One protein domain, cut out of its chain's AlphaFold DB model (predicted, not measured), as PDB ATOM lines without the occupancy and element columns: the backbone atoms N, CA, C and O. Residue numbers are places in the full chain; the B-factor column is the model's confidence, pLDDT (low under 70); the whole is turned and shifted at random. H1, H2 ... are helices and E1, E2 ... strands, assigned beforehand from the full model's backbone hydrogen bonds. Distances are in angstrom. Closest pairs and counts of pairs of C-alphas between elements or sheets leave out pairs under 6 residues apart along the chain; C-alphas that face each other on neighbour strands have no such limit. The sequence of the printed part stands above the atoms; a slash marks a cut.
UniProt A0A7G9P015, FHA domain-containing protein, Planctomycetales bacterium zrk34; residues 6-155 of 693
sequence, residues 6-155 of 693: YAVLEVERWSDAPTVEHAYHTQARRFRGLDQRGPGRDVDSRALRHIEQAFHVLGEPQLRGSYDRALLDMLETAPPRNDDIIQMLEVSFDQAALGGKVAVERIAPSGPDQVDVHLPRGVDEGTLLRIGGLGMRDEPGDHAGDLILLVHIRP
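This is residues 6 to 155 of the 693 residues of the protein "FHA domain-containing protein" of Planctomycetales bacterium zrk34 (UniProt A0A7G9P015). Look first for a small sandwich, the three-stranded sheet E1 E5 E4 partly face to face with the hairpin of E2 and E3, their strands crossed. H3 covers the three-stranded sheet, and a helical hairpin of H1 and H2 sits to one side, with H2 packing on E1 and H1 farther out; residues 36 to 43 of its loop stick out. The printed part has 150 residues, with four named helices and five named strands in the order H1 H2 H3 E1 H4 E2 E3 E4 E5. The larger sheet is mixed and the smaller antiparallel; the class is mixed, helices and strands. The whole is compact, with a radius of gyration of the C-alphas of 16.4 A, and spans 41 by 37 by 32 A.

Find C-alpha 85 at (103.751, 29.109, 6.800), where E1 begins; it runs 18.3 A to residue 91. Its neighbour in the sheet is E5, residues 147 to 153, 18.4 A, ending at C-alpha 153 at (88.960, 21.434, 17.135); the other neighbour of E5 is E4, residues 128 to 131, 9.8 A. E2 is residues 100 to 108, 23.5 A, and E3 residues 111 to 119, 23.7 A. H3 is residues 61 to 76, 22.1 A, H2 residues 44 to 59, 22.0 A, and H4 residues 93 to 98, 8.7 A. H1, residues 17 to 32, 22.0 A, begins at C-alpha 17 at (90.750, 11.192, -0.939).

Begin at inner strand E5: it is parallel to E1, with N 89 and O 150 at 2.8 A, and antiparallel to E4 in a hairpin, with N 131 and O 147 at 2.8 A. In the hairpin E2 and E3, antiparallel, N 104 and O 115 are 2.8 A apart. The two sheets form a sandwich, two sheets face to face, with best planes 26 degrees apart and strands at 54 degrees. H2 and H3 make two layers with the sheet E1 E5 E4, helices on one face of it. H3 is over E5 at a height over the sheet of 10.0 A, along the strands; its closest C-alphas to E5 are Tyr 67 and Leu 150, 7.1 A. H2 is on this sheet too, its closest C-alphas to E1 being Gln 53 and Met 88, 7.2 A. H4 only grazes it, with residues 93 to 97. H2 and H3 touch only at the corner, closest at C-alphas Leu 58 and Arg 64, 4.7 A. H1 and H2, a hairpin, touch at a shallow tilt of 8 degrees, opposite ways, closest at C-alphas Ala 17 and Gly 59, 6.0 A. H1 is not on the sheet and is apart from H3. Every O i to N i+4 pair is within hydrogen-bond range in H1, H3 and H4, and 11 of 12 in H2.

The farthest C-alphas, Gly 38 and Pro 79, are 46.2 A apart. The printed part has no cut; the links H1 to H2 and E4 to E5 are long. The model's mean pLDDT over the printed part is 76.5, and it is under 70 at residues 31 to 46, 73 to 83, 107 to 112 and 136 to 144.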
ATOM      1  N   TYR A   6     100.376  18.863   0.284       85.25
ATOM      2  CA  TYR A   6     100.340  18.024  -0.922       85.25
ATOM      3  C   TYR A   6     101.739  17.501  -1.277       85.25
ATOM      4  O   TYR A   6     101.920  16.323  -1.584       85.25
ATOM      5  N   ALA A   7     102.758  18.351  -1.142       83.06
ATOM      6  CA  ALA A   7     104.150  17.984  -1.372       83.06
ATOM      7  C   ALA A   7     104.766  17.175  -0.211       83.06
ATOM      8  O   ALA A   7     105.682  16.394  -0.453       83.06
ATOM      9  N   VAL A   8     104.266  17.306   1.026       83.88
ATOM     10  CA  VAL A   8     104.648  16.432   2.160       83.88
ATOM     11  C   VAL A   8     104.182  14.990   1.934       83.88
ATOM     12  O   VAL A   8     104.907  14.055   2.267       83.88
ATOM     13  N   LEU A   9     102.999  14.800   1.342       86.12
ATOM     14  CA  LEU A   9     102.475  13.476   0.991       86.12
ATOM     15  C   LEU A   9     102.903  12.979  -0.405       86.12
ATOM     16  O   LEU A   9     102.552  11.860  -0.764       86.12
ATOM     17  N   GLU A  10     103.684  13.756  -1.165       86.44
ATOM     18  CA  GLU A  10     104.094  13.451  -2.550       86.44
ATOM     19  C   GLU A  10     102.882  13.204  -3.498       86.44
ATOM     20  O   GLU A  10     102.901  12.299  -4.332       86.44
ATOM     21  N   VAL A  11     101.810  14.007  -3.375       88.12
ATOM     22  CA  VAL A  11     100.562  13.904  -4.170       88.12
ATOM     23  C   VAL A  11     100.178  15.201  -4.887       88.12
ATOM     24  O   VAL A  11     100.458  16.306  -4.435       88.12
ATOM     25  N   GLU A  12      99.462  15.063  -6.002       84.25
ATOM     26  CA  GLU A  12      98.933  16.180  -6.790       84.25
ATOM     27  C   GLU A  12      97.726  16.857  -6.118       84.25
ATOM     28  O   GLU A  12      96.882  16.178  -5.525       84.25
ATOM     29  N   ARG A  13      97.562  18.178  -6.291       80.06
ATOM     30  CA  ARG A  13      96.481  18.963  -5.643       80.06
ATOM     31  C   ARG A  13      95.058  18.499  -5.986       80.06
ATOM     32  O   ARG A  13      94.137  18.658  -5.191       80.06
ATOM     33  N   TRP A  14      94.876  17.881  -7.151       78.38
ATOM     34  CA  TRP A  14      93.600  17.340  -7.639       78.38
ATOM     35  C   TRP A  14      93.361  15.863  -7.258       78.38
ATOM     36  O   TRP A  14      92.383  15.265  -7.707       78.38
ATOM     37  N   SER A  15      94.221  15.262  -6.425       85.44
ATOM     38  CA  SER A  15      94.098  13.860  -5.986       85.44
ATOM     39  C   SER A  15      92.804  13.596  -5.204       85.44
ATOM     40  O   SER A  15      92.426  14.381  -4.328       85.44
ATOM     41  N   ASP A  16      92.143  12.463  -5.472       84.69
ATOM     42  CA  ASP A  16      90.980  11.993  -4.710       84.69
ATOM     43  C   ASP A  16      91.390  11.518  -3.301       84.69
ATOM     44  O   ASP A  16      92.520  11.081  -3.085       84.69
ATOM     45  N   ALA A  17      90.471  11.584  -2.328       81.56
ATOM     46  CA  ALA A  17      90.750  11.192  -0.939       81.56
ATOM     47  C   ALA A  17      91.378   9.780  -0.793       81.56
ATOM     48  O   ALA A  17      92.354   9.657  -0.055       81.56
ATOM     49  N   PRO A  18      90.959   8.738  -1.552       87.44
ATOM     50  CA  PRO A  18      91.623   7.429  -1.518       87.44
ATOM     51  C   PRO A  18      93.086   7.437  -1.994       87.44
ATOM     52  O   PRO A  18      93.853   6.545  -1.636       87.44
ATOM     53  N   THR A  19      93.487   8.401  -2.829       87.88
ATOM     54  CA  THR A  19      94.888   8.566  -3.255       87.88
ATOM     55  C   THR A  19      95.705   9.250  -2.161       87.88
ATOM     56  O   THR A  19      96.813   8.802  -1.875       87.88
ATOM     57  N   VAL A  20      95.136  10.257  -1.488       86.56
ATOM     58  CA  VAL A  20      95.743  10.916  -0.316       86.56
ATOM     59  C   VAL A  20      95.956   9.913   0.832       86.56
ATOM     60  O   VAL A  20      97.048   9.832   1.387       86.56
ATOM     61  N   GLU A  21      94.959   9.072   1.123       88.69
ATOM     62  CA  GLU A  21      95.030   7.981   2.111       88.69
ATOM     63  C   GLU A  21      96.106   6.938   1.765       88.69
ATOM     64  O   GLU A  21      96.905   6.530   2.614       88.69
ATOM     65  N   HIS A  22      96.188   6.533   0.494       87.94
ATOM     66  CA  HIS A  22      97.213   5.593   0.048       87.94
ATOM     67  C   HIS A  22      98.629   6.184   0.145       87.94
ATOM     68  O   HIS A  22      99.561   5.488   0.563       87.94
ATOM     69  N   ALA A  23      98.788   7.469  -0.184       88.94
ATOM     70  CA  ALA A  23     100.052   8.185  -0.072       88.94
ATOM     71  C   ALA A  23     100.488   8.342   1.391       88.94
ATOM     72  O   ALA A  23     101.627   8.007   1.720       88.94
ATOM     73  N   TYR A  24      99.571   8.716   2.291       90.56
ATOM     74  CA  TYR A  24      99.816   8.732   3.735       90.56
ATOM     75  C   TYR A  24     100.329   7.385   4.244       90.56
ATOM     76  O   TYR A  24     101.403   7.326   4.837       90.56
ATOM     77  N   HIS A  25      99.630   6.281   3.961       87.69
ATOM     78  CA  HIS A  25     100.090   4.959   4.394       87.69
ATOM     79  C   HIS A  25     101.444   4.563   3.790       87.69
ATOM     80  O   HIS A  25     102.203   3.827   4.427       87.69
ATOM     81  N   THR A  26     101.771   5.057   2.597       87.44
ATOM     82  CA  THR A  26     103.070   4.831   1.949       87.44
ATOM     83  C   THR A  26     104.189   5.596   2.658       87.44
ATOM     84  O   THR A  26     105.177   4.984   3.069       87.44
ATOM     85  N   GLN A  27     104.015   6.901   2.894       84.00
ATOM     86  CA  GLN A  27     105.006   7.716   3.605       84.00
ATOM     87  C   GLN A  27     105.127   7.303   5.080       84.00
ATOM     88  O   GLN A  27     106.230   7.075   5.570       84.00
ATOM     89  N   ALA A  28     104.016   7.092   5.790       83.50
ATOM     90  CA  ALA A  28     104.038   6.669   7.190       83.50
ATOM     91  C   ALA A  28     104.789   5.338   7.383       83.50
ATOM     92  O   ALA A  28     105.533   5.194   8.351       83.50
ATOM     93  N   ARG A  29     104.679   4.379   6.447       81.50
ATOM     94  CA  ARG A  29     105.489   3.142   6.465       81.50
ATOM     95  C   ARG A  29     106.977   3.408   6.222       81.50
ATOM     96  O   ARG A  29     107.805   2.803   6.899       81.50
ATOM     97  N   ARG A  30     107.314   4.312   5.295       78.25
ATOM     98  CA  ARG A  30     108.697   4.719   4.980       78.25
ATOM     99  C   ARG A  30     109.413   5.299   6.204       78.25
ATOM    100  O   ARG A  30     110.565   4.950   6.433       78.25
ATOM    101  N   PHE A  31     108.724   6.120   7.002       69.38
ATOM    102  CA  PHE A  31     109.302   6.746   8.196       69.38
ATOM    103  C   PHE A  31     109.210   5.871   9.461       69.38
ATOM    104  O   PHE A  31     110.206   5.749  10.167       69.38
ATOM    105  N   ARG A  32     108.106   5.143   9.704       64.75
ATOM    106  CA  ARG A  32     108.008   4.190  10.840       64.75
ATOM    107  C   ARG A  32     108.978   3.000  10.733       64.75
ATOM    108  O   ARG A  32     109.267   2.353  11.732       64.75
ATOM    109  N   GLY A  33     109.487   2.697   9.536       54.22
ATOM    110  CA  GLY A  33     110.506   1.662   9.322       54.22
ATOM    111  C   GLY A  33     111.940   2.063   9.706       54.22
ATOM    112  O   GLY A  33     112.818   1.201   9.703       54.22
ATOM    113  N   LEU A  34     112.200   3.341  10.017       50.72
ATOM    114  CA  LEU A  34     113.550   3.852  10.300       50.72
ATOM    115  C   LEU A  34     113.928   3.821  11.794       50.72
ATOM    116  O   LEU A  34     115.111   3.665  12.100       50.72
ATOM    117  N   ASP A  35     112.947   3.843  12.706       44.41
ATOM    118  CA  ASP A  35     113.154   3.842  14.170       44.41
ATOM    119  C   ASP A  35     113.909   2.606  14.709       44.41
ATOM    120  O   ASP A  35     114.452   2.629  15.811       44.41
ATOM    121  N   GLN A  36     113.995   1.511  13.945       47.88
ATOM    122  CA  GLN A  36     114.681   0.283  14.379       47.88
ATOM    123  C   GLN A  36     116.216   0.328  14.225       47.88
ATOM    124  O   GLN A  36     116.887  -0.668  14.501       47.88
ATOM    125  N   ARG A  37     116.808   1.452  13.786       45.22
ATOM    126  CA  ARG A  37     118.259   1.586  13.531       45.22
ATOM    127  C   ARG A  37     118.987   2.535  14.495       45.22
ATOM    128  O   ARG A  37     119.725   3.421  14.071       45.22
ATOM    129  N   GLY A  38     118.869   2.238  15.788       43.66
ATOM    130  CA  GLY A  38     119.786   2.700  16.839       43.66
ATOM    131  C   GLY A  38     119.386   4.002  17.557       43.66
ATOM    132  O   GLY A  38     118.655   4.822  17.005       43.66
ATOM    133  N   PRO A  39     119.855   4.207  18.804       37.16
ATOM    134  CA  PRO A  39     119.467   5.356  19.618       37.16
ATOM    135  C   PRO A  39     120.197   6.633  19.172       37.16
ATOM    136  O   PRO A  39     121.427   6.655  19.134       37.16
ATOM    137  N   GLY A  40     119.451   7.709  18.888       45.38
ATOM    138  CA  GLY A  40     120.036   9.044  18.671       45.38
ATOM    139  C   GLY A  40     119.460   9.913  17.544       45.38
ATOM    140  O   GLY A  40     120.160  10.820  17.097       45.38
ATOM    141  N   ARG A  41     118.232   9.675  17.051       47.25
ATOM    142  CA  ARG A  41     117.591  10.537  16.034       47.25
ATOM    143  C   ARG A  41     116.177  10.995  16.413       47.25
ATOM    144  O   ARG A  41     115.197  10.463  15.911       47.25
ATOM    145  N   ASP A  42     116.069  12.117  17.122       47.94
ATOM    146  CA  ASP A  42     114.791  12.847  17.299       47.94
ATOM    147  C   ASP A  42     114.268  13.514  15.999       47.94
ATOM    148  O   ASP A  42     113.320  14.306  16.007       47.94
ATOM    149  N   VAL A  43     114.924  13.251  14.864       46.88
ATOM    150  CA  VAL A  43     114.632  13.849  13.555       46.88
ATOM    151  C   VAL A  43     113.421  13.176  12.900       46.88
ATOM    152  O   VAL A  43     112.580  13.861  12.314       46.88
ATOM    153  N   ASP A  44     113.280  11.857  13.050       55.94
ATOM    154  CA  ASP A  44     112.258  11.075  12.343       55.94
ATOM    155  C   ASP A  44     110.846  11.272  12.944       55.94
ATOM    156  O   ASP A  44     109.859  11.371  12.208       55.94
ATOM    157  N   SER A  45     110.734  11.537  14.254       59.25
ATOM    158  CA  SER A  45     109.462  11.897  14.916       59.25
ATOM    159  C   SER A  45     108.902  13.268  14.495       59.25
ATOM    160  O   SER A  45     107.750  13.590  14.795       59.25
ATOM    161  N   ARG A  46     109.698  14.122  13.834       66.19
ATOM    162  CA  ARG A  46     109.232  15.402  13.257       66.19
ATOM    163  C   ARG A  46     108.708  15.223  11.835       66.19
ATOM    164  O   ARG A  46     107.740  15.887  11.468       66.19
ATOM    165  N   ALA A  47     109.324  14.321  11.065       70.69
ATOM    166  CA  ALA A  47     108.848  13.924   9.742       70.69
ATOM    167  C   ALA A  47     107.476  13.251   9.847       70.69
ATOM    168  O   ALA A  47     106.530  13.660   9.177       70.69
ATOM    169  N   LEU A  48     107.357  12.272  10.752       75.38
ATOM    170  CA  LEU A  48     106.122  11.522  10.953       75.38
ATOM    171  C   LEU A  48     104.963  12.429  11.396       75.38
ATOM    172  O   LEU A  48     103.892  12.350  10.807       75.38
ATOM    173  N   ARG A  49     105.203  13.363  12.332       76.25
ATOM    174  CA  ARG A  49     104.194  14.358  12.741       76.25
ATOM    175  C   ARG A  49     103.718  15.239  11.582       76.25
ATOM    176  O   ARG A  49     102.517  15.424  11.446       76.25
ATOM    177  N   HIS A  50     104.607  15.729  10.712       76.69
ATOM    178  CA  HIS A  50     104.180  16.494   9.529       76.69
ATOM    179  C   HIS A  50     103.370  15.651   8.535       76.69
ATOM    180  O   HIS A  50     102.441  16.167   7.927       76.69
ATOM    181  N   ILE A  51     103.699  14.366   8.370       82.94
ATOM    182  CA  ILE A  51     102.965  13.436   7.495       82.94
ATOM    183  C   ILE A  51     101.569  13.133   8.059       82.94
ATOM    184  O   ILE A  51     100.598  13.101   7.308       82.94
ATOM    185  N   GLU A  52     101.462  12.949   9.376       83.81
ATOM    186  CA  GLU A  52     100.192  12.744  10.078       83.81
ATOM    187  C   GLU A  52      99.320  14.013  10.024       83.81
ATOM    188  O   GLU A  52      98.151  13.922   9.659       83.81
ATOM    189  N   GLN A  53      99.894  15.204  10.242       83.56
ATOM    190  CA  GLN A  53      99.204  16.490  10.055       83.56
ATOM    191  C   GLN A  53      98.752  16.713   8.602       83.56
ATOM    192  O   GLN A  53      97.611  17.107   8.369       83.56
ATOM    193  N   ALA A  54      99.614  16.429   7.619       86.00
ATOM    194  CA  ALA A  54      99.286  16.567   6.202       86.00
ATOM    195  C   ALA A  54      98.129  15.648   5.790       86.00
ATOM    196  O   ALA A  54      97.250  16.062   5.035       86.00
ATOM    197  N   PHE A  55      98.105  14.412   6.301       89.19
ATOM    198  CA  PHE A  55      96.998  13.492   6.060       89.19
ATOM    199  C   PHE A  55      95.712  13.930   6.751       89.19
ATOM    200  O   PHE A  55      94.656  13.854   6.136       89.19
ATOM    201  N   HIS A  56      95.793  14.424   7.987       85.62
ATOM    202  CA  HIS A  56      94.626  14.921   8.710       85.62
ATOM    203  C   HIS A  56      93.956  16.083   7.960       85.62
ATOM    204  O   HIS A  56      92.769  16.029   7.644       85.62
ATOM    205  N   VAL A  57      94.753  17.073   7.545       87.31
ATOM    206  CA  VAL A  57      94.265  18.246   6.805       87.31
ATOM    207  C   VAL A  57      93.766  17.896   5.399       87.31
ATOM    208  O   VAL A  57      92.731  18.408   4.986       87.31
ATOM    209  N   LEU A  58      94.455  17.029   4.646       88.38
ATOM    210  CA  LEU A  58      94.056  16.683   3.270       88.38
ATOM    211  C   LEU A  58      93.038  15.532   3.173       88.38
ATOM    212  O   LEU A  58      92.444  15.325   2.108       88.38
ATOM    213  N   GLY A  59      92.849  14.771   4.250       85.50
ATOM    214  CA  GLY A  59      91.888  13.674   4.350       85.50
ATOM    215  C   GLY A  59      90.481  14.152   4.708       85.50
ATOM    216  O   GLY A  59      89.508  13.663   4.129       85.50
ATOM    217  N   GLU A  60      90.357  15.133   5.606       85.00
ATOM    218  CA  GLU A  60      89.065  15.710   5.980       85.00
ATOM    219  C   GLU A  60      88.608  16.784   4.969       85.00
ATOM    220  O   GLU A  60      89.299  17.786   4.780       85.00
ATOM    221  N   PRO A  61      87.426  16.657   4.323       83.38
ATOM    222  CA  PRO A  61      87.011  17.585   3.264       83.38
ATOM    223  C   PRO A  61      86.884  19.055   3.692       83.38
ATOM    224  O   PRO A  61      87.071  19.945   2.865       83.38
ATOM    225  N   GLN A  62      86.551  19.311   4.963       81.50
ATOM    226  CA  GLN A  62      86.408  20.668   5.504       81.50
ATOM    227  C   GLN A  62      87.780  21.320   5.714       81.50
ATOM    228  O   GLN A  62      88.017  22.408   5.189       81.50
ATOM    229  N   LEU A  63      88.707  20.621   6.380       83.69
ATOM    230  CA  LEU A  63      90.089  21.075   6.546       83.69
ATOM    231  C   LEU A  63      90.796  21.242   5.199       83.69
ATOM    232  O   LEU A  63      91.441  22.265   4.988       83.69
ATOM    233  N   ARG A  64      90.606  20.309   4.255       86.38
ATOM    234  CA  ARG A  64      91.172  20.409   2.905       86.38
ATOM    235  C   ARG A  64      90.648  21.631   2.161       86.38
ATOM    236  O   ARG A  64      91.443  22.370   1.598       86.38
ATOM    237  N   GLY A  65      89.338  21.880   2.192       83.50
ATOM    238  CA  GLY A  65      88.745  23.060   1.557       83.50
ATOM    239  C   GLY A  65      89.245  24.378   2.162       83.50
ATOM    240  O   GLY A  65      89.517  25.329   1.429       83.50
ATOM    241  N   SER A  66      89.424  24.430   3.485       80.94
ATOM    242  CA  SER A  66      90.016  25.585   4.171       80.94
ATOM    243  C   SER A  66      91.507  25.754   3.872       80.94
ATOM    244  O   SER A  66      91.960  26.878   3.665       80.94
ATOM    245  N   TYR A  67      92.261  24.657   3.792       84.12
ATOM    246  CA  TYR A  67      93.671  24.642   3.404       84.12
ATOM    247  C   TYR A  67      93.871  25.091   1.951       84.12
ATOM    248  O   TYR A  67      94.668  25.988   1.695       84.12
ATOM    249  N   ASP A  68      93.096  24.547   1.010       84.38
ATOM    250  CA  ASP A  68      93.105  24.954  -0.398       84.38
ATOM    251  C   ASP A  68      92.767  26.448  -0.536       84.38
ATOM    252  O   ASP A  68      93.377  27.156  -1.336       84.38
ATOM    253  N   ARG A  69      91.840  26.959   0.287       78.62
ATOM    254  CA  ARG A  69      91.496  28.386   0.338       78.62
ATOM    255  C   ARG A  69      92.616  29.252   0.923       78.62
ATOM    256  O   ARG A  69      92.865  30.323   0.384       78.62
ATOM    257  N   ALA A  70      93.293  28.803   1.981       74.88
ATOM    258  CA  ALA A  70      94.465  29.481   2.543       74.88
ATOM    259  C   ALA A  70      95.616  29.552   1.531       74.88
ATOM    260  O   ALA A  70      96.251  30.589   1.359       74.88
ATOM    261  N   LEU A  71      95.841  28.446   0.824       75.94
ATOM    262  CA  LEU A  71      96.851  28.312  -0.215       75.94
ATOM    263  C   LEU A  71      96.530  29.187  -1.438       75.94
ATOM    264  O   LEU A  71      97.445  29.698  -2.072       75.94
ATOM    265  N   LEU A  72      95.247  29.395  -1.755       71.94
ATOM    266  CA  LEU A  72      94.804  30.359  -2.767       71.94
ATOM    267  C   LEU A  72      94.975  31.816  -2.305       71.94
ATOM    268  O   LEU A  72      95.509  32.604  -3.076       71.94
ATOM    269  N   ASP A  73      94.615  32.164  -1.064       67.00
ATOM    270  CA  ASP A  73      94.827  33.514  -0.496       67.00
ATOM    271  C   ASP A  73      96.320  33.903  -0.527       67.00
ATOM    272  O   ASP A  73      96.685  34.968  -1.022       67.00
ATOM    273  N   MET A  74      97.196  32.969  -0.136       65.62
ATOM    274  CA  MET A  74      98.657  33.091  -0.239       65.62
ATOM    275  C   MET A  74      99.152  33.293  -1.687       65.62
ATOM    276  O   MET A  74     100.145  33.984  -1.909       65.62
ATOM    277  N   LEU A  75      98.484  32.702  -2.685       63.75
ATOM    278  CA  LEU A  75      98.845  32.842  -4.104       63.75
ATOM    279  C   LEU A  75      98.265  34.109  -4.757       63.75
ATOM    280  O   LEU A  75      98.840  34.600  -5.729       63.75
ATOM    281  N   GLU A  76      97.149  34.639  -4.251       59.84
ATOM    282  CA  GLU A  76      96.511  35.864  -4.752       59.84
ATOM    283  C   GLU A  76      97.108  37.145  -4.133       59.84
ATOM    284  O   GLU A  76      97.116  38.189  -4.794       59.84
ATOM    285  N   THR A  77      97.666  37.096  -2.913       53.59
ATOM    286  CA  THR A  77      98.264  38.271  -2.248       53.59
ATOM    287  C   THR A  77      99.799  38.326  -2.357       53.59
ATOM    288  O   THR A  77     100.503  37.802  -1.501       53.59
ATOM    289  N   ALA A  78     100.336  39.035  -3.360       45.28
ATOM    290  CA  ALA A  78     101.778  39.318  -3.520       45.28
ATOM    291  C   ALA A  78     102.022  40.812  -3.840       45.28
ATOM    292  O   ALA A  78     101.220  41.418  -4.556       45.28
ATOM    293  N   PRO A  79     103.078  41.452  -3.290       45.25
ATOM    294  CA  PRO A  79     104.483  41.210  -3.671       45.25
ATOM    295  C   PRO A  79     105.326  40.590  -2.525       45.25
ATOM    296  O   PRO A  79     104.818  40.468  -1.412       45.25
ATOM    297  N   PRO A  80     106.585  40.150  -2.759       52.62
ATOM    298  CA  PRO A  80     107.213  39.132  -1.917       52.62
ATOM    299  C   PRO A  80     107.611  39.655  -0.534       52.62
ATOM    300  O   PRO A  80     108.295  40.673  -0.413       52.62
ATOM    301  N   ARG A  81     107.219  38.907   0.501       48.31
ATOM    302  CA  ARG A  81     107.679  39.046   1.887       48.31
ATOM    303  C   ARG A  81     107.860  37.657   2.504       48.31
ATOM    304  O   ARG A  81     107.096  37.272   3.372       48.31
ATOM    305  N   ASN A  82     108.873  36.933   2.023       56.66
ATOM    306  CA  ASN A  82     109.249  35.577   2.447       56.66
ATOM    307  C   ASN A  82     108.110  34.544   2.436       56.66
ATOM    308  O   ASN A  82     107.031  34.778   1.897       56.66
ATOM    309  N   ASP A  83     108.400  33.345   2.943       69.25
ATOM    310  CA  ASP A  83     107.442  32.250   2.920       69.25
ATOM    311  C   ASP A  83     106.453  32.347   4.080       69.25
ATOM    312  O   ASP A  83     106.814  32.145   5.250       69.25
ATOM    313  N   ASP A  84     105.188  32.565   3.734       72.19
ATOM    314  CA  ASP A  84     104.083  32.269   4.635       72.19
ATOM    315  C   ASP A  84     104.110  30.774   5.009       72.19
ATOM    316  O   ASP A  84     104.388  29.898   4.180       72.19
ATOM    317  N   ILE A  85     103.828  30.477   6.276       77.00
ATOM    318  CA  ILE A  85     103.751  29.109   6.800       77.00
ATOM    319  C   ILE A  85     102.285  28.788   7.057       77.00
ATOM    320  O   ILE A  85     101.649  29.467   7.861       77.00
ATOM    321  N   ILE A  86     101.769  27.716   6.454       77.94
ATOM    322  CA  ILE A  86     100.481  27.139   6.851       77.94
ATOM    323  C   ILE A  86     100.748  26.028   7.872       77.94
ATOM    324  O   ILE A  86     101.469  25.074   7.582       77.94
ATOM    325  N   GLN A  87     100.182  26.146   9.074       81.56
ATOM    326  CA  GLN A  87     100.345  25.172  10.159       81.56
ATOM    327  C   GLN A  87      98.991  24.864  10.808       81.56
ATOM    328  O   GLN A  87      98.183  25.760  11.042       81.56
ATOM    329  N   MET A  88      98.730  23.597  11.131       84.25
ATOM    330  CA  MET A  88      97.539  23.224  11.897       84.25
ATOM    331  C   MET A  88      97.679  23.632  13.371       84.25
ATOM    332  O   MET A  88      98.679  23.318  14.021       84.25
ATOM    333  N   LEU A  89      96.655  24.303  13.900       88.38
ATOM    334  CA  LEU A  89      96.509  24.652  15.309       88.38
ATOM    335  C   LEU A  89      95.450  23.746  15.947       88.38
ATOM    336  O   LEU A  89      94.253  23.966  15.775       88.38
ATOM    337  N   GLU A  90      95.893  22.745  16.709       87.94
ATOM    338  CA  GLU A  90      94.997  21.916  17.519       87.94
ATOM    339  C   GLU A  90      94.538  22.662  18.777       87.94
ATOM    340  O   GLU A  90      95.353  23.113  19.583       87.94
ATOM    341  N   VAL A  91      93.224  22.735  18.986       90.44
ATOM    342  CA  VAL A  91      92.608  23.334  20.181       90.44
ATOM    343  C   VAL A  91      91.653  22.353  20.854       90.44
ATOM    344  O   VAL A  91      91.112  21.440  20.225       90.44
ATOM    345  N   SER A  92      91.444  22.493  22.166       91.31
ATOM    346  CA  SER A  92      90.313  21.827  22.817       91.31
ATOM    347  C   SER A  92      88.997  22.491  22.415       91.31
ATOM    348  O   SER A  92      88.949  23.668  22.052       91.31
ATOM    349  N   PHE A  93      87.907  21.738  22.541       90.56
ATOM    350  CA  PHE A  93      86.558  22.257  22.346       90.56
ATOM    351  C   PHE A  93      86.263  23.478  23.236       90.56
ATOM    352  O   PHE A  93      85.704  24.466  22.767       90.56
ATOM    353  N   ASP A  94      86.714  23.454  24.495       88.50
ATOM    354  CA  ASP A  94      86.533  24.560  25.445       88.50
ATOM    355  C   ASP A  94      87.341  25.802  25.051       88.50
ATOM    356  O   ASP A  94      86.850  26.920  25.181       88.50
ATOM    357  N   GLN A  95      88.561  25.623  24.526       89.88
ATOM    358  CA  GLN A  95      89.377  26.720  23.997       89.88
ATOM    359  C   GLN A  95      88.703  27.358  22.778       89.88
ATOM    360  O   GLN A  95      88.575  28.579  22.728       89.88
ATOM    361  N   ALA A  96      88.211  26.549  21.834       89.62
ATOM    362  CA  ALA A  96      87.486  27.050  20.668       89.62
ATOM    363  C   ALA A  96      86.177  27.772  21.047       89.62
ATOM    364  O   ALA A  96      85.802  28.767  20.428       89.62
ATOM    365  N   ALA A  97      85.492  27.299  22.090       87.81
ATOM    366  CA  ALA A  97      84.266  27.906  22.591       87.81
ATOM    367  C   ALA A  97      84.507  29.237  23.324       87.81
ATOM    368  O   ALA A  97      83.876  30.245  23.008       87.81
ATOM    369  N   LEU A  98      85.413  29.250  24.305       86.06
ATOM    370  CA  LEU A  98      85.651  30.393  25.197       86.06
ATOM    371  C   LEU A  98      86.597  31.448  24.599       86.06
ATOM    372  O   LEU A  98      86.650  32.580  25.103       86.06
ATOM    373  N   GLY A  99      87.328  31.079  23.541       88.69
ATOM    374  CA  GLY A  99      88.449  31.832  22.989       88.69
ATOM    375  C   GLY A  99      89.576  32.016  24.010       88.69
ATOM    376  O   GLY A  99      89.618  31.375  25.061       88.69
ATOM    377  N   GLY A 100      90.483  32.950  23.730       87.44
ATOM    378  CA  GLY A 100      91.518  33.369  24.682       87.44
ATOM    379  C   GLY A 100      92.909  33.397  24.069       87.44
ATOM    380  O   GLY A 100      93.058  33.632  22.875       87.44
ATOM    381  N   LYS A 101      93.943  33.209  24.890       89.00
ATOM    382  CA  LYS A 101      95.318  33.046  24.410       89.00
ATOM    383  C   LYS A 101      95.674  31.566  24.363       89.00
ATOM    384  O   LYS A 101      95.485  30.868  25.358       89.00
ATOM    385  N   VAL A 102      96.208  31.115  23.236       89.00
ATOM    386  CA  VAL A 102      96.732  29.762  23.041       89.00
ATOM    387  C   VAL A 102      98.195  29.885  22.637       89.00
ATOM    388  O   VAL A 102      98.506  30.551  21.654       89.00
ATOM    389  N   ALA A 103      99.090  29.265  23.403       84.69
ATOM    390  CA  ALA A 103     100.498  29.171  23.037       84.69
ATOM    391  C   ALA A 103     100.671  28.104  21.948       84.69
ATOM    392  O   ALA A 103     100.261  26.956  22.129       84.69
ATOM    393  N   VAL A 104     101.275  28.486  20.827       82.75
ATOM    394  CA  VAL A 104     101.478  27.640  19.647       82.75
ATOM    395  C   VAL A 104     102.972  27.444  19.430       82.75
ATOM    396  O   VAL A 104     103.719  28.416  19.342       82.75
ATOM    397  N   GLU A 105     103.417  26.190  19.344       80.00
ATOM    398  CA  GLU A 105     104.803  25.873  18.990       80.00
ATOM    399  C   GLU A 105     104.999  26.086  17.480       80.00
ATOM    400  O   GLU A 105     104.577  25.276  16.651       80.00
ATOM    401  N   ARG A 106     105.629  27.205  17.124       74.19
ATOM    402  CA  ARG A 106     106.060  27.534  15.768       74.19
ATOM    403  C   ARG A 106     107.406  26.873  15.489       74.19
ATOM    404  O   ARG A 106     108.356  27.027  16.254       74.19
ATOM    405  N   ILE A 107     107.523  26.208  14.344       64.50
ATOM    406  CA  ILE A 107     108.778  25.593  13.893       64.50
ATOM    407  C   ILE A 107     109.550  26.607  13.034       64.50
ATOM    408  O   ILE A 107     109.371  26.665  11.820       64.50
ATOM    409  N   ALA A 108     110.400  27.422  13.664       58.88
ATOM    410  CA  ALA A 108     111.244  28.404  12.980       58.88
ATOM    411  C   ALA A 108     112.624  27.814  12.584       58.88
ATOM    412  O   ALA A 108     113.052  26.806  13.159       58.88
ATOM    413  N   PRO A 109     113.384  28.442  11.654       54.59
ATOM    414  CA  PRO A 109     114.721  27.972  11.262       54.59
ATOM    415  C   PRO A 109     115.718  27.923  12.430       54.59
ATOM    416  O   PRO A 109     116.623  27.092  12.453       54.59
ATOM    417  N   SER A 110     115.537  28.809  13.412       56.75
ATOM    418  CA  SER A 110     116.345  28.925  14.630       56.75
ATOM    419  C   SER A 110     116.019  27.886  15.712       56.75
ATOM    420  O   SER A 110     116.693  27.862  16.740       56.75
ATOM    421  N   GLY A 111     114.996  27.050  15.511       60.94
ATOM    422  CA  GLY A 111     114.457  26.129  16.512       60.94
ATOM    423  C   GLY A 111     112.973  26.384  16.815       60.94
ATOM    424  O   GLY A 111     112.384  27.317  16.263       60.94
ATOM    425  N   PRO A 112     112.350  25.547  17.664       67.06
ATOM    426  CA  PRO A 112     110.973  25.751  18.096       67.06
ATOM    427  C   PRO A 112     110.840  27.013  18.958       67.06
ATOM    428  O   PRO A 112     111.686  27.294  19.808       67.06
ATOM    429  N   ASP A 113     109.758  27.750  18.735       73.75
ATOM    430  CA  ASP A 113     109.415  29.008  19.400       73.75
ATOM    431  C   ASP A 113     107.948  28.955  19.857       73.75
ATOM    432  O   ASP A 113     107.106  28.407  19.145       73.75
ATOM    433  N   GLN A 114     107.620  29.503  21.029       80.25
ATOM    434  CA  GLN A 114     106.236  29.577  21.508       80.25
ATOM    435  C   GLN A 114     105.636  30.949  21.208       80.25
ATOM    436  O   GLN A 114     105.991  31.956  21.816       80.25
ATOM    437  N   VAL A 115     104.660  30.960  20.303       83.38
ATOM    438  CA  VAL A 115     103.900  32.147  19.918       83.38
ATOM    439  C   VAL A 115     102.571  32.172  20.668       83.38
ATOM    440  O   VAL A 115     101.761  31.257  20.537       83.38
ATOM    441  N   ASP A 116     102.313  33.244  21.415       85.94
ATOM    442  CA  ASP A 116     100.996  33.544  21.991       85.94
ATOM    443  C   ASP A 116     100.026  33.977  20.876       85.94
ATOM    444  O   ASP A 116     100.142  35.077  20.330       85.94
ATOM    445  N   VAL A 117      99.036  33.143  20.559       87.75
ATOM    446  CA  VAL A 117      98.008  33.424  19.546       87.75
ATOM    447  C   VAL A 117      96.686  33.760  20.222       87.75
ATOM    448  O   VAL A 117      96.267  33.075  21.156       87.75
ATOM    449  N   HIS A 118      95.996  34.803  19.751       88.88
ATOM    450  CA  HIS A 118      94.634  35.076  20.201       88.88
ATOM    451  C   HIS A 118      93.629  34.259  19.384       88.88
ATOM    452  O   HIS A 118      93.518  34.436  18.173       88.88
ATOM    453  N   LEU A 119      92.904  33.369  20.059       90.75
ATOM    454  CA  LEU A 119      91.833  32.565  19.488       90.75
ATOM    455  C   LEU A 119      90.487  33.296  19.670       90.75
ATOM    456  O   LEU A 119      90.124  33.580  20.822       90.75
ATOM    457  N   PRO A 120      89.745  33.580  18.579       88.75
ATOM    458  CA  PRO A 120      88.375  34.089  18.623       88.75
ATOM    459  C   PRO A 120      87.443  33.261  19.509       88.75
ATOM    460  O   PRO A 120      87.621  32.051  19.672       88.75
ATOM    461  N   ARG A 121      86.402  33.902  20.049       88.31
ATOM    462  CA  ARG A 121      85.322  33.188  20.745       88.31
ATOM    463  C   ARG A 121      84.402  32.508  19.744       88.31
ATOM    464  O   ARG A 121      83.972  33.142  18.782       88.31
ATOM    465  N   GLY A 122      84.099  31.236  19.987       86.31
ATOM    466  CA  GLY A 122      83.267  30.442  19.090       86.31
ATOM    467  C   GLY A 122      83.906  30.210  17.720       86.31
ATOM    468  O   GLY A 122      83.175  30.079  16.745       86.31
ATOM    469  N   VAL A 123      85.238  30.150  17.616       88.75
ATOM    470  CA  VAL A 123      85.950  29.881  16.348       88.75
ATOM    471  C   VAL A 123      85.487  28.557  15.724       88.75
ATOM    472  O   VAL A 123      85.357  27.568  16.443       88.75
ATOM    473  N   ASP A 124      85.183  28.525  14.425       86.50
ATOM    474  CA  ASP A 124      84.716  27.319  13.718       86.50
ATOM    475  C   ASP A 124      85.875  26.408  13.271       86.50
ATOM    476  O   ASP A 124      87.022  26.845  13.127       86.50
ATOM    477  N   GLU A 125      85.551  25.143  13.005       86.94
ATOM    478  CA  GLU A 125      86.463  24.164  12.402       86.94
ATOM    479  C   GLU A 125      87.005  24.672  11.056       86.94
ATOM    480  O   GLU A 125      86.255  25.184  10.223       86.94
ATOM    481  N   GLY A 126      88.315  24.555  10.837       83.06
ATOM    482  CA  GLY A 126      88.965  25.032   9.620       83.06
ATOM    483  C   GLY A 126      89.025  26.559   9.476       83.06
ATOM    484  O   GLY A 126      89.309  27.040   8.377       83.06
ATOM    485  N   THR A 127      88.768  27.338  10.536       86.06
ATOM    486  CA  THR A 127      88.998  28.795  10.516       86.06
ATOM    487  C   THR A 127      90.485  29.096  10.316       86.06
ATOM    488  O   THR A 127      91.343  28.431  10.895       86.06
ATOM    489  N   LEU A 128      90.789  30.121   9.517       86.50
ATOM    490  CA  LEU A 128      92.150  30.577   9.236       86.50
ATOM    491  C   LEU A 128      92.499  31.791  10.105       86.50
ATOM    492  O   LEU A 128      91.828  32.820  10.026       86.50
ATOM    493  N   LEU A 129      93.565  31.692  10.901       86.44
ATOM    494  CA  LEU A 129      94.112  32.804  11.684       86.44
ATOM    495  C   LEU A 129      95.452  33.239  11.085       86.44
ATOM    496  O   LEU A 129      96.439  32.516  11.182       86.44
ATOM    497  N   ARG A 130      95.492  34.423  10.469       86.50
ATOM    498  CA  ARG A 130      96.703  34.997   9.866       86.50
ATOM    499  C   ARG A 130      97.429  35.880  10.883       86.50
ATOM    500  O   ARG A 130      96.858  36.853  11.371       86.50
ATOM    501  N   ILE A 131      98.683  35.552  11.193       85.81
ATOM    502  CA  ILE A 131      99.517  36.281  12.154       85.81
ATOM    503  C   ILE A 131     100.701  36.910  11.427       85.81
ATOM    504  O   ILE A 131     101.592  36.215  10.935       85.81
ATOM    505  N   GLY A 132     100.686  38.242  11.371       81.38
ATOM    506  CA  GLY A 132     101.633  39.033  10.593       81.38
ATOM    507  C   GLY A 132     103.087  38.869  11.040       81.38
ATOM    508  O   GLY A 132     103.384  39.024  12.225       81.38
ATOM    509  N   GLY A 133     104.001  38.621  10.099       76.19
ATOM    510  CA  GLY A 133     105.450  38.636  10.350       76.19
ATOM    511  C   GLY A 133     106.000  37.461  11.172       76.19
ATOM    512  O   GLY A 133     107.104  37.567  11.713       76.19
ATOM    513  N   LEU A 134     105.246  36.361  11.304       76.06
ATOM    514  CA  LEU A 134     105.660  35.143  12.018       76.06
ATOM    515  C   LEU A 134     105.886  33.912  11.119       76.06
ATOM    516  O   LEU A 134     106.142  32.829  11.646       76.06
ATOM    517  N   GLY A 135     105.859  34.067   9.799       70.19
ATOM    518  CA  GLY A 135     106.312  33.072   8.823       70.19
ATOM    519  C   GLY A 135     107.839  32.905   8.797       70.19
ATOM    520  O   GLY A 135     108.545  33.284   9.740       70.19
ATOM    521  N   MET A 136     108.366  32.318   7.720       67.12
ATOM    522  CA  MET A 136     109.810  32.098   7.570       67.12
ATOM    523  C   MET A 136     110.560  33.400   7.275       67.12
ATOM    524  O   MET A 136     109.991  34.412   6.861       67.12
ATOM    525  N   ARG A 137     111.881  33.348   7.471       68.75
ATOM    526  CA  ARG A 137     112.832  34.386   7.080       68.75
ATOM    527  C   ARG A 137     114.080  33.715   6.517       68.75
ATOM    528  O   ARG A 137     114.749  33.002   7.263       68.75
ATOM    529  N   ASP A 138     114.384  33.962   5.247       60.28
ATOM    530  CA  ASP A 138     115.516  33.319   4.569       60.28
ATOM    531  C   ASP A 138     116.867  33.943   4.960       60.28
ATOM    532  O   ASP A 138     117.814  33.219   5.265       60.28
ATOM    533  N   GLU A 139     116.950  35.278   5.052       60.75
ATOM    534  CA  GLU A 139     118.172  35.989   5.462       60.75
ATOM    535  C   GLU A 139     117.960  36.972   6.635       60.75
ATOM    536  O   GLU A 139     116.897  37.598   6.757       60.75
ATOM    537  N   PRO A 140     118.979  37.182   7.501       53.38
ATOM    538  CA  PRO A 140     118.954  38.156   8.595       53.38
ATOM    539  C   PRO A 140     119.013  39.607   8.079       53.38
ATOM    540  O   PRO A 140     120.016  40.306   8.182       53.38
ATOM    541  N   GLY A 141     117.881  40.064   7.558       58.19
ATOM    542  CA  GLY A 141     117.652  41.397   7.001       58.19
ATOM    543  C   GLY A 141     116.264  41.508   6.369       58.19
ATOM    544  O   GLY A 141     115.639  42.564   6.425       58.19
ATOM    545  N   ASP A 142     115.730  40.386   5.885       63.53
ATOM    546  CA  ASP A 142     114.493  40.340   5.110       63.53
ATOM    547  C   ASP A 142     113.211  40.412   5.975       63.53
ATOM    548  O   ASP A 142     113.271  40.277   7.201       63.53
ATOM    549  N   HIS A 143     112.050  40.654   5.368       63.16
ATOM    550  CA  HIS A 143     110.750  40.736   6.041       63.16
ATOM    551  C   HIS A 143     110.173  39.332   6.227       63.16
ATOM    552  O   HIS A 143     109.896  38.664   5.239       63.16
ATOM    553  N   ALA A 144     109.989  38.871   7.465       68.50
ATOM    554  CA  ALA A 144     109.341  37.581   7.709       68.50
ATOM    555  C   ALA A 144     107.927  37.543   7.099       68.50
ATOM    556  O   ALA A 144     107.227  38.560   7.142       68.50
ATOM    557  N   GLY A 145     107.539  36.384   6.557       75.50
ATOM    558  CA  GLY A 145     106.183  36.147   6.051       75.50
ATOM    559  C   GLY A 145     105.158  36.044   7.173       75.50
ATOM    560  O   GLY A 145     105.451  36.352   8.330       75.50
ATOM    561  N   ASP A 146     103.966  35.558   6.866       81.75
ATOM    562  CA  ASP A 146     102.879  35.399   7.824       81.75
ATOM    563  C   ASP A 146     102.712  33.935   8.266       81.75
ATOM    564  O   ASP A 146     102.957  32.988   7.520       81.75
ATOM    565  N   LEU A 147     102.287  33.733   9.513       83.62
ATOM    566  CA  LEU A 147     101.895  32.414  10.012       83.62
ATOM    567  C   LEU A 147     100.379  32.276   9.861       83.62
ATOM    568  O   LEU A 147      99.624  32.986  10.525       83.62
ATOM    569  N   ILE A 148      99.934  31.376   8.989       85.38
ATOM    570  CA  ILE A 148      98.524  31.066   8.752       85.38
ATOM    571  C   ILE A 148      98.190  29.788   9.524       85.38
ATOM    572  O   ILE A 148      98.624  28.691   9.170       85.38
ATOM    573  N   LEU A 149      97.409  29.927  10.591       87.06
ATOM    574  CA  LEU A 149      96.991  28.801  11.416       87.06
ATOM    575  C   LEU A 149      95.618  28.291  10.989       87.06
ATOM    576  O   LEU A 149      94.631  29.023  11.053       87.06
ATOM    577  N   LEU A 150      95.567  27.023  10.584       86.56
ATOM    578  CA  LEU A 150      94.333  26.295  10.312       86.56
ATOM    579  C   LEU A 150      93.835  25.674  11.621       86.56
ATOM    580  O   LEU A 150      94.469  24.762  12.151       86.56
ATOM    581  N   VAL A 151      92.729  26.181  12.162       88.81
ATOM    582  CA  VAL A 151      92.173  25.709  13.439       88.81
ATOM    583  C   VAL A 151      91.544  24.324  13.271       88.81
ATOM    584  O   VAL A 151      90.620  24.168  12.477       88.81
ATOM    585  N   HIS A 152      92.009  23.355  14.063       89.44
ATOM    586  CA  HIS A 152      91.394  22.035  14.215       89.44
ATOM    587  C   HIS A 152      90.903  21.839  15.657       89.44
ATOM    588  O   HIS A 152      91.681  21.921  16.613       89.44
ATOM    589  N   ILE A 153      89.606  21.587  15.830       90.69
ATOM    590  CA  ILE A 153      88.960  21.434  17.135       90.69
ATOM    591  C   ILE A 153      88.866  19.948  17.474       90.69
ATOM    592  O   ILE A 153      88.133  19.183  16.846       90.69
ATOM    593  N   ARG A 154      89.557  19.528  18.539       90.12
ATOM    594  CA  ARG A 154      89.512  18.128  18.983       90.12
ATOM    595  C   ARG A 154      88.079  17.719  19.379       90.12
ATOM    596  O   ARG A 154      87.458  18.438  20.172       90.12
ATOM    597  N   PRO A 155      87.567  16.559  18.914       87.00
ATOM    598  CA  PRO A 155      86.227  16.084  19.253       87.00
ATOM    599  C   PRO A 155      85.987  16.001  20.767       87.00
ATOM    600  O   PRO A 155      86.770  15.395  21.501       87.00
TER     601      PRO A 155